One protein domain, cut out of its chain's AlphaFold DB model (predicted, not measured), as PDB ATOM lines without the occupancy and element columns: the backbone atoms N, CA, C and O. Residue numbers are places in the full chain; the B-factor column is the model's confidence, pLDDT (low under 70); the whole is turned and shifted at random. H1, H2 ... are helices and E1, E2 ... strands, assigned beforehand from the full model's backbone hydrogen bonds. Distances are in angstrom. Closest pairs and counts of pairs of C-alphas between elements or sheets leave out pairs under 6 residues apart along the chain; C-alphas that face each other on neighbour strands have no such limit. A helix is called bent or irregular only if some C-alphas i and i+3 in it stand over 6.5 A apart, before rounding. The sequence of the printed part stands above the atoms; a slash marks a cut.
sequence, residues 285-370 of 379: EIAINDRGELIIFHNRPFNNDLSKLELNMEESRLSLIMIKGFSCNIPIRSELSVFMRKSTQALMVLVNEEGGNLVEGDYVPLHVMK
ATOM      1  N   GLU A 285      -5.879  18.004 -20.986       88.88
ATOM      2  CA  GLU A 285      -5.144  19.122 -20.398       88.88
ATOM      3  C   GLU A 285      -4.055  18.578 -19.474       88.88
ATOM      4  O   GLU A 285      -4.280  17.636 -18.721       88.88
ATOM      5  N   ILE A 286      -2.862  19.163 -19.539       89.44
ATOM      6  CA  ILE A 286      -1.705  18.714 -18.764       89.44
ATOM      7  C   ILE A 286      -1.302  19.832 -17.811       89.44
ATOM      8  O   ILE A 286      -1.074  20.963 -18.239       89.44
ATOM      9  N   ALA A 287      -1.182  19.503 -16.528       87.31
ATOM     10  CA  ALA A 287      -0.717  20.398 -15.482       87.31
ATOM     11  C   ALA A 287       0.450  19.772 -14.717       87.31
ATOM     12  O   ALA A 287       0.541  18.555 -14.566       87.31
ATOM     13  N   ILE A 288       1.349  20.619 -14.220       84.31
ATOM     14  CA  ILE A 288       2.454  20.221 -13.348       84.31
ATOM     15  C   ILE A 288       2.416  21.159 -12.151       84.31
ATOM     16  O   ILE A 288       2.423  22.378 -12.336       84.31
ATOM     17  N   ASN A 289       2.324  20.614 -10.940       83.06
ATOM     18  CA  ASN A 289       2.287  21.445  -9.738       83.06
ATOM     19  C   ASN A 289       3.691  21.909  -9.311       83.06
ATOM     20  O   ASN A 289       4.713  21.535  -9.890       83.06
ATOM     21  N   ASP A 290       3.740  22.726  -8.264       77.81
ATOM     22  CA  ASP A 290       4.966  23.253  -7.655       77.81
ATOM     23  C   ASP A 290       5.907  22.160  -7.111       77.81
ATOM     24  O   ASP A 290       7.111  22.386  -6.973       77.81
ATOM     25  N   ARG A 291       5.384  20.954  -6.865       75.38
ATOM     26  CA  ARG A 291       6.147  19.766  -6.453       75.38
ATOM     27  C   ARG A 291       6.692  18.948  -7.628       75.38
ATOM     28  O   ARG A 291       7.453  18.009  -7.405       75.38
ATOM     29  N   GLY A 292       6.354  19.305  -8.869       76.44
ATOM     30  CA  GLY A 292       6.749  18.562 -10.070       76.44
ATOM     31  C   GLY A 292       5.911  17.305 -10.328       76.44
ATOM     32  O   GLY A 292       6.335  16.424 -11.081       76.44
ATOM     33  N   GLU A 293       4.740  17.198  -9.703       83.56
ATOM     34  CA  GLU A 293       3.793  16.111  -9.939       83.56
ATOM     35  C   GLU A 293       2.996  16.404 -11.213       83.56
ATOM     36  O   GLU A 293       2.466  17.502 -11.390       83.56
ATOM     37  N   LEU A 294       2.935  15.417 -12.106       89.19
ATOM     38  CA  LEU A 294       2.223  15.507 -13.375       89.19
ATOM     39  C   LEU A 294       0.754  15.126 -13.177       89.19
ATOM     40  O   LEU A 294       0.458  14.058 -12.642       89.19
ATOM     41  N   ILE A 295      -0.155  15.974 -13.651       91.75
ATOM     42  CA  ILE A 295      -1.600  15.745 -13.633       91.75
ATOM     43  C   ILE A 295      -2.121  15.874 -15.063       91.75
ATOM     44  O   ILE A 295      -1.809  16.840 -15.761       91.75
ATOM     45  N   ILE A 296      -2.901  14.896 -15.511       92.31
ATOM     46  CA  ILE A 296      -3.478  14.850 -16.853       92.31
ATOM     47  C   ILE A 296      -4.990  14.778 -16.710       92.31
ATOM     48  O   ILE A 296      -5.537  13.766 -16.279       92.31
ATOM     49  N   PHE A 297      -5.672  15.843 -17.105       91.88
ATOM     50  CA  PHE A 297      -7.123  15.892 -17.143       91.88
ATOM     51  C   PHE A 297      -7.617  15.405 -18.498       91.88
ATOM     52  O   PHE A 297      -7.106  15.828 -19.534       91.88
ATOM     53  N   HIS A 298      -8.632  14.551 -18.504       91.00
ATOM     54  CA  HIS A 298      -9.315  14.118 -19.716       91.00
ATOM     55  C   HIS A 298     -10.827  14.227 -19.537       91.00
ATOM     56  O   HIS A 298     -11.354  14.037 -18.447       91.00
ATOM     57  N   ASN A 299     -11.537  14.556 -20.611       89.12
ATOM     58  CA  ASN A 299     -12.980  14.808 -20.563       89.12
ATOM     59  C   ASN A 299     -13.852  13.551 -20.732       89.12
ATOM     60  O   ASN A 299     -15.074  13.621 -20.620       89.12
ATOM     61  N   ARG A 300     -13.247  12.411 -21.083       85.88
ATOM     62  CA  ARG A 300     -13.962  11.176 -21.426       85.88
ATOM     63  C   ARG A 300     -13.234   9.942 -20.914       85.88
ATOM     64  O   ARG A 300     -12.001   9.946 -20.908       85.88
ATOM     65  N   PRO A 301     -13.962   8.885 -20.524       85.25
ATOM     66  CA  PRO A 301     -13.346   7.606 -20.204       85.25
ATOM     67  C   PRO A 301     -12.710   6.987 -21.456       85.25
ATOM     68  O   PRO A 301     -13.178   7.189 -22.581       85.25
ATOM     69  N   PHE A 302     -11.638   6.223 -21.262       84.31
ATOM     70  CA  PHE A 302     -11.006   5.463 -22.335       84.31
ATOM     71  C   PHE A 302     -11.736   4.131 -22.542       84.31
ATOM     72  O   PHE A 302     -12.166   3.492 -21.589       84.31
ATOM     73  N   ASN A 303     -11.840   3.674 -23.793       82.12
ATOM     74  CA  ASN A 303     -12.508   2.403 -24.118       82.12
ATOM     75  C   ASN A 303     -11.733   1.159 -23.643       82.12
ATOM     76  O   ASN A 303     -12.259   0.049 -23.681       82.12
ATOM     77  N   ASN A 304     -10.463   1.323 -23.277       84.50
ATOM     78  CA  ASN A 304      -9.610   0.280 -22.725       84.50
ATOM     79  C   ASN A 304      -8.801   0.871 -21.574       84.50
ATOM     80  O   ASN A 304      -8.479   2.060 -21.602       84.50
ATOM     81  N   ASP A 305      -8.408   0.016 -20.635       86.81
ATOM     82  CA  ASP A 305      -7.596   0.425 -19.497       86.81
ATOM     83  C   ASP A 305      -6.215   0.913 -19.948       86.81
ATOM     84  O   ASP A 305      -5.548   0.312 -20.809       86.81
ATOM     85  N   LEU A 306      -5.791   2.017 -19.337       89.56
ATOM     86  CA  LEU A 306      -4.489   2.618 -19.557       89.56
ATOM     87  C   LEU A 306      -3.430   1.792 -18.820       89.56
ATOM     88  O   LEU A 306      -3.490   1.619 -17.609       89.56
ATOM     89  N   SER A 307      -2.450   1.274 -19.559       91.56
ATOM     90  CA  SER A 307      -1.356   0.485 -18.989       91.56
ATOM     91  C   SER A 307      -0.241   1.381 -18.459       91.56
ATOM     92  O   SER A 307       0.235   1.182 -17.344       91.56
ATOM     93  N   LYS A 308       0.202   2.344 -19.275       93.94
ATOM     94  CA  LYS A 308       1.306   3.252 -18.945       93.94
ATOM     95  C   LYS A 308       1.303   4.499 -19.823       93.94
ATOM     96  O   LYS A 308       0.672   4.538 -20.881       93.94
ATOM     97  N   LEU A 309       2.078   5.488 -19.401       95.44
ATOM     98  CA  LEU A 309       2.410   6.678 -20.169       95.44
ATOM     99  C   LEU A 309       3.870   6.610 -20.620       95.44
ATOM    100  O   LEU A 309       4.743   6.224 -19.843       95.44
ATOM    101  N   GLU A 310       4.152   7.022 -21.851       94.31
ATOM    102  CA  GLU A 310       5.513   7.107 -22.382       94.31
ATOM    103  C   GLU A 310       5.810   8.524 -22.865       94.31
ATOM    104  O   GLU A 310       5.119   9.063 -23.724       94.31
ATOM    105  N   LEU A 311       6.849   9.139 -22.309       93.38
ATOM    106  CA  LEU A 311       7.306  10.469 -22.688       93.38
ATOM    107  C   LEU A 311       8.533  10.353 -23.594       93.38
ATOM    108  O   LEU A 311       9.618  10.001 -23.126       93.38
ATOM    109  N   ASN A 312       8.372  10.699 -24.871       91.19
ATOM    110  CA  ASN A 312       9.480  10.884 -25.801       91.19
ATOM    111  C   ASN A 312       9.941  12.348 -25.755       91.19
ATOM    112  O   ASN A 312       9.259  13.254 -26.239       91.19
ATOM    113  N   MET A 313      11.113  12.568 -25.159       85.81
ATOM    114  CA  MET A 313      11.704  13.898 -24.991       85.81
ATOM    115  C   MET A 313      12.208  14.505 -26.306       85.81
ATOM    116  O   MET A 313      12.208  15.725 -26.439       85.81
ATOM    117  N   GLU A 314      12.644  13.678 -27.261       85.69
ATOM    118  CA  GLU A 314      13.186  14.147 -28.546       85.69
ATOM    119  C   GLU A 314      12.060  14.618 -29.467       85.69
ATOM    120  O   GLU A 314      12.134  15.698 -30.049       85.69
ATOM    121  N   GLU A 315      10.978  13.845 -29.534       87.44
ATOM    122  CA  GLU A 315       9.803  14.176 -30.348       87.44
ATOM    123  C   GLU A 315       8.828  15.122 -29.634       87.44
ATOM    124  O   GLU A 315       7.829  15.521 -30.226       87.44
ATOM    125  N   SER A 316       9.098  15.468 -28.367       86.12
ATOM    126  CA  SER A 316       8.172  16.197 -27.490       86.12
ATOM    127  C   SER A 316       6.758  15.611 -27.570       86.12
ATOM    128  O   SER A 316       5.791  16.288 -27.914       86.12
ATOM    129  N   ARG A 317       6.642  14.313 -27.271       89.38
ATOM    130  CA  ARG A 317       5.395  13.552 -27.408       89.38
ATOM    131  C   ARG A 317       5.118  12.715 -26.168       89.38
ATOM    132  O   ARG A 317       5.997  11.994 -25.702       89.38
ATOM    133  N   LEU A 318       3.889  12.788 -25.667       91.31
ATOM    134  CA  LEU A 318       3.363  11.920 -24.620       91.31
ATOM    135  C   LEU A 318       2.449  10.866 -25.254       91.31
ATOM    136  O   LEU A 318       1.464  11.204 -25.901       91.31
ATOM    137  N   SER A 319       2.765   9.593 -25.064       91.62
ATOM    138  CA  SER A 319       2.009   8.460 -25.585       91.62
ATOM    139  C   SER A 319       1.243   7.775 -24.452       91.62
ATOM    140  O   SER A 319       1.833   7.356 -23.459       91.62
ATOM    141  N   LEU A 320      -0.072   7.647 -24.596       92.19
ATOM    142  CA  LEU A 320      -0.943   6.885 -23.700       92.19
ATOM    143  C   LEU A 320      -1.034   5.460 -24.240       92.19
ATOM    144  O   LEU A 320      -1.618   5.265 -25.305       92.19
ATOM    145  N   ILE A 321      -0.458   4.483 -23.538       90.00
ATOM    146  CA  ILE A 321      -0.402   3.080 -23.966       90.00
ATOM    147  C   ILE A 321      -1.485   2.277 -23.247       90.00
ATOM    148  O   ILE A 321      -1.437   2.108 -22.029       90.00
ATOM    149  N   MET A 322      -2.442   1.743 -24.001       89.06
ATOM    150  CA  MET A 322      -3.532   0.911 -23.485       89.06
ATOM    151  C   MET A 322      -3.131  -0.570 -23.445       89.06
ATOM    152  O   MET A 322      -2.333  -1.021 -24.267       89.06
ATOM    153  N   ILE A 323      -3.744  -1.363 -22.558       85.25
ATOM    154  CA  ILE A 323      -3.419  -2.799 -22.381       85.25
ATOM    155  C   ILE A 323      -3.550  -3.608 -23.686       85.25
ATOM    156  O   ILE A 323      -2.766  -4.520 -23.937       85.25
ATOM    157  N   LYS A 324      -4.499  -3.261 -24.562       83.06
ATOM    158  CA  LYS A 324      -4.730  -3.966 -25.838       83.06
ATOM    159  C   LYS A 324      -3.861  -3.463 -27.004       83.06
ATOM    160  O   LYS A 324      -4.216  -3.667 -28.159       83.06
ATOM    161  N   GLY A 325      -2.745  -2.788 -26.714       67.75
ATOM    162  CA  GLY A 325      -1.757  -2.365 -27.716       67.75
ATOM    163  C   GLY A 325      -2.121  -1.109 -28.512       67.75
ATOM    164  O   GLY A 325      -1.411  -0.756 -29.449       67.75
ATOM    165  N   PHE A 326      -3.202  -0.414 -28.152       75.06
ATOM    166  CA  PHE A 326      -3.530   0.883 -28.743       75.06
ATOM    167  C   PHE A 326      -2.730   2.003 -28.067       75.06
ATOM    168  O   PHE A 326      -2.635   2.027 -26.838       75.06
ATOM    169  N   SER A 327      -2.213   2.952 -28.853       76.88
ATOM    170  CA  SER A 327      -1.548   4.146 -28.336       76.88
ATOM    171  C   SER A 327      -2.162   5.440 -28.869       76.88
ATOM    172  O   SER A 327      -2.418   5.594 -30.062       76.88
ATOM    173  N   CYS A 328      -2.396   6.392 -27.965       81.50
ATOM    174  CA  CYS A 328      -2.772   7.764 -28.303       81.50
ATOM    175  C   CYS A 328      -1.555   8.667 -28.113       81.50
ATOM    176  O   CYS A 328      -0.946   8.665 -27.047       81.50
ATOM    177  N   ASN A 329      -1.200   9.428 -29.143       84.62
ATOM    178  CA  ASN A 329      -0.039  10.307 -29.135       84.62
ATOM    179  C   ASN A 329      -0.474  11.761 -28.976       84.62
ATOM    180  O   ASN A 329      -1.201  12.288 -29.816       84.62
ATOM    181  N   ILE A 330       0.019  12.407 -27.929       85.62
ATOM    182  CA  ILE A 330      -0.268  13.793 -27.588       85.62
ATOM    183  C   ILE A 330       1.019  14.591 -27.798       85.62
ATOM    184  O   ILE A 330       2.007  14.340 -27.097       85.62
ATOM    185  N   PRO A 331       1.059  15.527 -28.757       84.12
ATOM    186  CA  PRO A 331       2.181  16.445 -28.849       84.12
ATOM    187  C   PRO A 331       2.201  17.319 -27.595       84.12
ATOM    188  O   PRO A 331       1.179  17.864 -27.176       84.12
ATOM    189  N   ILE A 332       3.367  17.447 -26.980       84.12
ATOM    190  CA  ILE A 332       3.579  18.324 -25.833       84.12
ATOM    191  C   ILE A 332       4.542  19.432 -26.229       84.12
ATOM    192  O   ILE A 332       5.393  19.279 -27.102       84.12
ATOM    193  N   ARG A 333       4.422  20.579 -25.568       81.44
ATOM    194  CA  ARG A 333       5.375  21.668 -25.773       81.44
ATOM    195  C   ARG A 333       6.733  21.263 -25.196       81.44
ATOM    196  O   ARG A 333       6.796  20.637 -24.134       81.44
ATOM    197  N   SER A 334       7.812  21.617 -25.887       78.81
ATOM    198  CA  SER A 334       9.175  21.244 -25.498       78.81
ATOM    199  C   SER A 334       9.560  21.793 -24.121       78.81
ATOM    200  O   SER A 334      10.359  21.185 -23.418       78.81
ATOM    201  N   GLU A 335       8.952  22.896 -23.685       80.50
ATOM    202  CA  GLU A 335       9.158  23.460 -22.353       80.50
ATOM    203  C   GLU A 335       8.534  22.584 -21.256       80.50
ATOM    204  O   GLU A 335       9.135  22.401 -20.199       80.50
ATOM    205  N   LEU A 336       7.359  21.992 -21.509       80.19
ATOM    206  CA  LEU A 336       6.675  21.107 -20.557       80.19
ATOM    207  C   LEU A 336       7.407  19.773 -20.387       80.19
ATOM    208  O   LEU A 336       7.478  19.253 -19.272       80.19
ATOM    209  N   SER A 337       8.008  19.245 -21.459       83.75
ATOM    210  CA  SER A 337       8.740  17.972 -21.411       83.75
ATOM    211  C   SER A 337       9.894  18.008 -20.394       83.75
ATOM    212  O   SER A 337      10.130  17.032 -19.677       83.75
ATOM    213  N   VAL A 338      10.564  19.160 -20.244       83.94
ATOM    214  CA  VAL A 338      11.647  19.368 -19.266       83.94
ATOM    215  C   VAL A 338      11.160  19.168 -17.832       83.94
ATOM    216  O   VAL A 338      11.858  18.538 -17.030       83.94
ATOM    217  N   PHE A 339       9.969  19.672 -17.509       81.25
ATOM    218  CA  PHE A 339       9.374  19.531 -16.182       81.25
ATOM    219  C   PHE A 339       8.889  18.098 -15.932       81.25
ATOM    220  O   PHE A 339       9.151  17.545 -14.863       81.25
ATOM    221  N   MET A 340       8.295  17.454 -16.943       84.94
ATOM    222  CA  MET A 340       7.810  16.068 -16.861       84.94
ATOM    223  C   MET A 340       8.935  15.037 -16.678       84.94
ATOM    224  O   MET A 340       8.693  13.946 -16.172       84.94
ATOM    225  N   ARG A 341      10.187  15.374 -17.027       86.06
ATOM    226  CA  ARG A 341      11.359  14.486 -16.874       86.06
ATOM    227  C   ARG A 341      11.562  13.981 -15.442       86.06
ATOM    228  O   ARG A 341      12.207  12.954 -15.244       86.06
ATOM    229  N   LYS A 342      11.113  14.746 -14.445       83.25
ATOM    230  CA  LYS A 342      11.276  14.405 -13.024       83.25
ATOM    231  C   LYS A 342      10.133  13.546 -12.480       83.25
ATOM    232  O   LYS A 342      10.276  13.001 -11.391       83.25
ATOM    233  N   SER A 343       9.035  13.423 -13.217       88.25
ATOM    234  CA  SER A 343       7.858  12.678 -12.787       88.25
ATOM    235  C   SER A 343       8.031  11.189 -13.107       88.25
ATOM    236  O   SER A 343       8.480  10.818 -14.190       88.25
ATOM    237  N   THR A 344       7.683  10.323 -12.157       91.06
ATOM    238  CA  THR A 344       7.693   8.853 -12.320       91.06
ATOM    239  C   THR A 344       6.299   8.281 -12.569       91.06
ATOM    240  O   THR A 344       6.151   7.148 -13.021       91.06
ATOM    241  N   GLN A 345       5.270   9.072 -12.279       95.25
ATOM    242  CA  GLN A 345       3.860   8.757 -12.456       95.25
ATOM    243  C   GLN A 345       3.091  10.041 -12.767       95.25
ATOM    244  O   GLN A 345       3.559  11.141 -12.453       95.25
ATOM    245  N   ALA A 346       1.919   9.890 -13.370       94.81
ATOM    246  CA  ALA A 346       0.968  10.966 -13.591       94.81
ATOM    247  C   ALA A 346      -0.358  10.632 -12.914       94.81
ATOM    248  O   ALA A 346      -0.811   9.494 -13.003       94.81
ATOM    249  N   LEU A 347      -0.990  11.618 -12.289       95.25
ATOM    250  CA  LEU A 347      -2.380  11.507 -11.866       95.25
ATOM    251  C   LEU A 347      -3.278  11.769 -13.081       95.25
ATOM    252  O   LEU A 347      -3.332  12.892 -13.578       95.25
ATOM    253  N   MET A 348      -3.959  10.742 -13.570       93.94
ATOM    254  CA  MET A 348      -4.988  10.871 -14.600       93.94
ATOM    255  C   MET A 348      -6.297  11.259 -13.922       93.94
ATOM    256  O   MET A 348      -6.656  10.628 -12.937       93.94
ATOM    257  N   VAL A 349      -6.998  12.279 -14.413       93.44
ATOM    258  CA  VAL A 349      -8.240  12.773 -13.808       93.44
ATOM    259  C   VAL A 349      -9.327  12.919 -14.865       93.44
ATOM    260  O   VAL A 349      -9.189  13.702 -15.808       93.44
ATOM    261  N   LEU A 350     -10.438  12.211 -14.680       92.31
ATOM    262  CA  LEU A 350     -11.631  12.364 -15.500       92.31
ATOM    263  C   LEU A 350     -12.419  13.599 -15.044       92.31
ATOM    264  O   LEU A 350     -12.853  13.686 -13.892       92.31
ATOM    265  N   VAL A 351     -12.637  14.541 -15.960       89.44
ATOM    266  CA  VAL A 351     -13.405  15.771 -15.724       89.44
ATOM    267  C   VAL A 351     -14.711  15.711 -16.501       89.44
ATOM    268  O   VAL A 351     -14.708  15.538 -17.718       89.44
ATOM    269  N   ASN A 352     -15.836  15.896 -15.812       85.44
ATOM    270  CA  ASN A 352     -17.133  15.998 -16.473       85.44
ATOM    271  C   ASN A 352     -17.257  17.357 -17.191       85.44
ATOM    272  O   ASN A 352     -17.212  18.399 -16.535       85.44
ATOM    273  N   GLU A 353     -17.439  17.359 -18.517       79.00
ATOM    274  CA  GLU A 353     -17.533  18.591 -19.321       79.00
ATOM    275  C   GLU A 353     -18.688  19.509 -18.917       79.00
ATOM    276  O   GLU A 353     -18.560  20.725 -19.038       79.00
ATOM    277  N   GLU A 354     -19.798  18.953 -18.428       78.31
ATOM    278  CA  GLU A 354     -21.002  19.737 -18.127       78.31
ATOM    279  C   GLU A 354     -20.880  20.534 -16.823       78.31
ATOM    280  O   GLU A 354     -21.507  21.581 -16.676       78.31
ATOM    281  N   GLY A 355     -20.063  20.060 -15.875       72.94
ATOM    282  CA  GLY A 355     -19.959  20.652 -14.537       72.94
ATOM    283  C   GLY A 355     -18.551  21.042 -14.097       72.94
ATOM    284  O   GLY A 355     -18.409  21.661 -13.049       72.94
ATOM    285  N   GLY A 356     -17.507  20.647 -14.831       74.56
ATOM    286  CA  GLY A 356     -16.111  20.808 -14.404       74.56
ATOM    287  C   GLY A 356     -15.743  20.004 -13.150       74.56
ATOM    288  O   GLY A 356     -14.647  20.159 -12.617       74.56
ATOM    289  N   ASN A 357     -16.651  19.151 -12.666       80.50
ATOM    290  CA  ASN A 357     -16.441  18.341 -11.477       80.50
ATOM    291  C   ASN A 357     -15.491  17.182 -11.790       80.50
ATOM    292  O   ASN A 357     -15.602  16.535 -12.838       80.50
ATOM    293  N   LEU A 358     -14.579  16.921 -10.856       85.44
ATOM    294  CA  LEU A 358     -13.663  15.787 -10.908       85.44
ATOM    295  C   LEU A 358     -14.448  14.516 -10.575       85.44
ATOM    296  O   LEU A 358     -15.098  14.454  -9.532       85.44
ATOM    297  N   VAL A 359     -14.421  13.538 -11.475       83.94
ATOM    298  CA  VAL A 359     -15.208  12.303 -11.346       83.94
ATOM    299  C   VAL A 359     -14.364  11.184 -10.753       83.94
ATOM    300  O   VAL A 359     -14.800  10.510  -9.825       83.94
ATOM    301  N   GLU A 360     -13.153  10.998 -11.268       80.25
ATOM    302  CA  GLU A 360     -12.281   9.879 -10.915       80.25
ATOM    303  C   GLU A 360     -10.829  10.271 -11.179       80.25
ATOM    304  O   GLU A 360     -10.566  11.072 -12.082       80.25
ATOM    305  N   GLY A 361      -9.888   9.730 -10.406       87.69
ATOM    306  CA  GLY A 361      -8.486   9.887 -10.744       87.69
ATOM    307  C   GLY A 361      -7.578   8.831 -10.138       87.69
ATOM    308  O   GLY A 361      -7.693   8.515  -8.958       87.69
ATOM    309  N   ASP A 362      -6.660   8.341 -10.966       92.56
ATOM    310  CA  ASP A 362      -5.725   7.269 -10.644       92.56
ATOM    311  C   ASP A 362      -4.309   7.613 -11.101       92.56
ATOM    312  O   ASP A 362      -4.090   8.307 -12.101       92.56
ATOM    313  N   TYR A 363      -3.324   7.108 -10.360       95.44
ATOM    314  CA  TYR A 363      -1.922   7.254 -10.730       95.44
ATOM    315  C   TYR A 363      -1.517   6.201 -11.756       95.44
ATOM    316  O   TYR A 363      -1.672   5.000 -11.541       95.44
ATOM    317  N   VAL A 364      -0.923   6.666 -12.851       95.62
ATOM    318  CA  VAL A 364      -0.445   5.831 -13.951       95.62
ATOM    319  C   VAL A 364       1.064   6.016 -14.109       95.62
ATOM    320  O   VAL A 364       1.543   7.155 -14.095       95.62
ATOM    321  N   PRO A 365       1.843   4.929 -14.260       95.56
ATOM    322  CA  PRO A 365       3.291   5.022 -14.394       95.56
ATOM    323  C   PRO A 365       3.693   5.804 -15.650       95.56
ATOM    324  O   PRO A 365       3.146   5.589 -16.736       95.56
ATOM    325  N   LEU A 366       4.686   6.684 -15.498       95.25
ATOM    326  CA  LEU A 366       5.280   7.469 -16.577       95.25
ATOM    327  C   LEU A 366       6.699   6.980 -16.864       95.25
ATOM    328  O   LEU A 366       7.601   7.104 -16.036       95.25
ATOM    329  N   HIS A 367       6.915   6.484 -18.077       93.50
ATOM    330  CA  HIS A 367       8.223   6.077 -18.567       93.50
ATOM    331  C   HIS A 367       8.821   7.172 -19.444       93.50
ATOM    332  O   HIS A 367       8.324   7.468 -20.530       93.50
ATOM    333  N   VAL A 368       9.922   7.762 -18.989       89.69
ATOM    334  CA  VAL A 368      10.670   8.744 -19.778       89.69
ATOM    335  C   VAL A 368      11.648   8.008 -20.685       89.69
ATOM    336  O   VAL A 368      12.653   7.465 -20.220       89.69
ATOM    337  N   MET A 369      11.374   8.001 -21.987       85.75
ATOM    338  CA  MET A 369      12.266   7.403 -22.969       85.75
ATOM    339  C   MET A 369      13.417   8.364 -23.270       85.75
ATOM    340  O   MET A 369      13.265   9.365 -23.969       85.75
ATOM    341  N   LYS A 370      14.594   8.049 -22.726       66.12
ATOM    342  CA  LYS A 370      15.874   8.513 -23.263       66.12
ATOM    343  C   LYS A 370      16.359   7.426 -24.206       66.12
ATOM    344  O   LYS A 370      16.422   6.276 -23.792       66.12
TER     345      LYS A 370
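AT A GLANCE: This is residues 285 to 370 of the 379 residues of an uncharacterized protein of Mesorhizobium sp. B2-6-6 (UniProt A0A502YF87). A single seven-stranded sheet, strongly twisted and curled like part of a barrel, makes the body; it stays open between its two edge strands E1 and E5, and the short helix H1 sits at one end of the curl, near the ends of E1 and E2. The long, bent strand E7 pairs first with E6 and further on with E3, joining the two halves of the sheet. The printed part has 86 residues, with one named helix and seven named strands in the order E1 E2 E3 E4 E5 H1 E6 E7. The sheet is mixed, with the order E1 E2 E6 E7 E3 E4 E5, and the class is mostly strand. The whole is compact, with a radius of gyration of the C-alphas of 12.6 A, and spans 36 by 33 by 19 A.

IN THESE COORDINATES: E1, residues 285 to 288, begins at C-alpha 285, (-5.144, 19.122, -20.398), and is 10.4 A long. E2 is residues 294 to 298, 13.2 A. E3, residues 306 to 312, is 17.4 A, E4, residues 317 to 322, is 16.0 A, and E5, residues 327 to 331, is 12.9 A. H1, residues 334 to 340, is 10.2 A and begins at C-alpha 334, (9.175, 21.244, -25.498). E6, residues 345 to 351, is 18.9 A. E7, residues 358 to 369, is 29.8 A, bends by 53 degrees at residue 362 and ends at C-alpha 369, (12.266, 7.403, -22.969).

HOW THE PARTS SIT: From the edge strand E1 the sheet begins with the hairpin E1 and E2, antiparallel, with N 287 and O 295 2.8 A apart. E2 and E6 are parallel, with N 296 and O 347 at 2.8 A. E6 and E7 form an antiparallel hairpin, with N 348 and O 362 at 2.8 A. E7 and E3 are parallel at 47 degrees, with N 367 and O 309 at 2.8 A. E3, E4 and E5 form a meander, each strand the antiparallel neighbour of the one before; N 310 and O 319 are 2.8 A apart, and so are N 318 and O 330. The edge strands E1 and E5 are apart. H1 is on the sheet; its closest C-alphas to E2 are those of Met 340 and Leu 294, 6.6 A. In H1, 1 of 3 O i to N i+4 pairs and 2 of 4 O i to N i+3 pairs are within hydrogen-bond range.

THE WHOLE: The two C-alphas farthest apart, those of Glu 354 and Lys 370, are 38.9 A from each other. The printed part has no cut and no long link. The mean pLDDT of the printed part is 86.3; residues 325 and 370 are under 70.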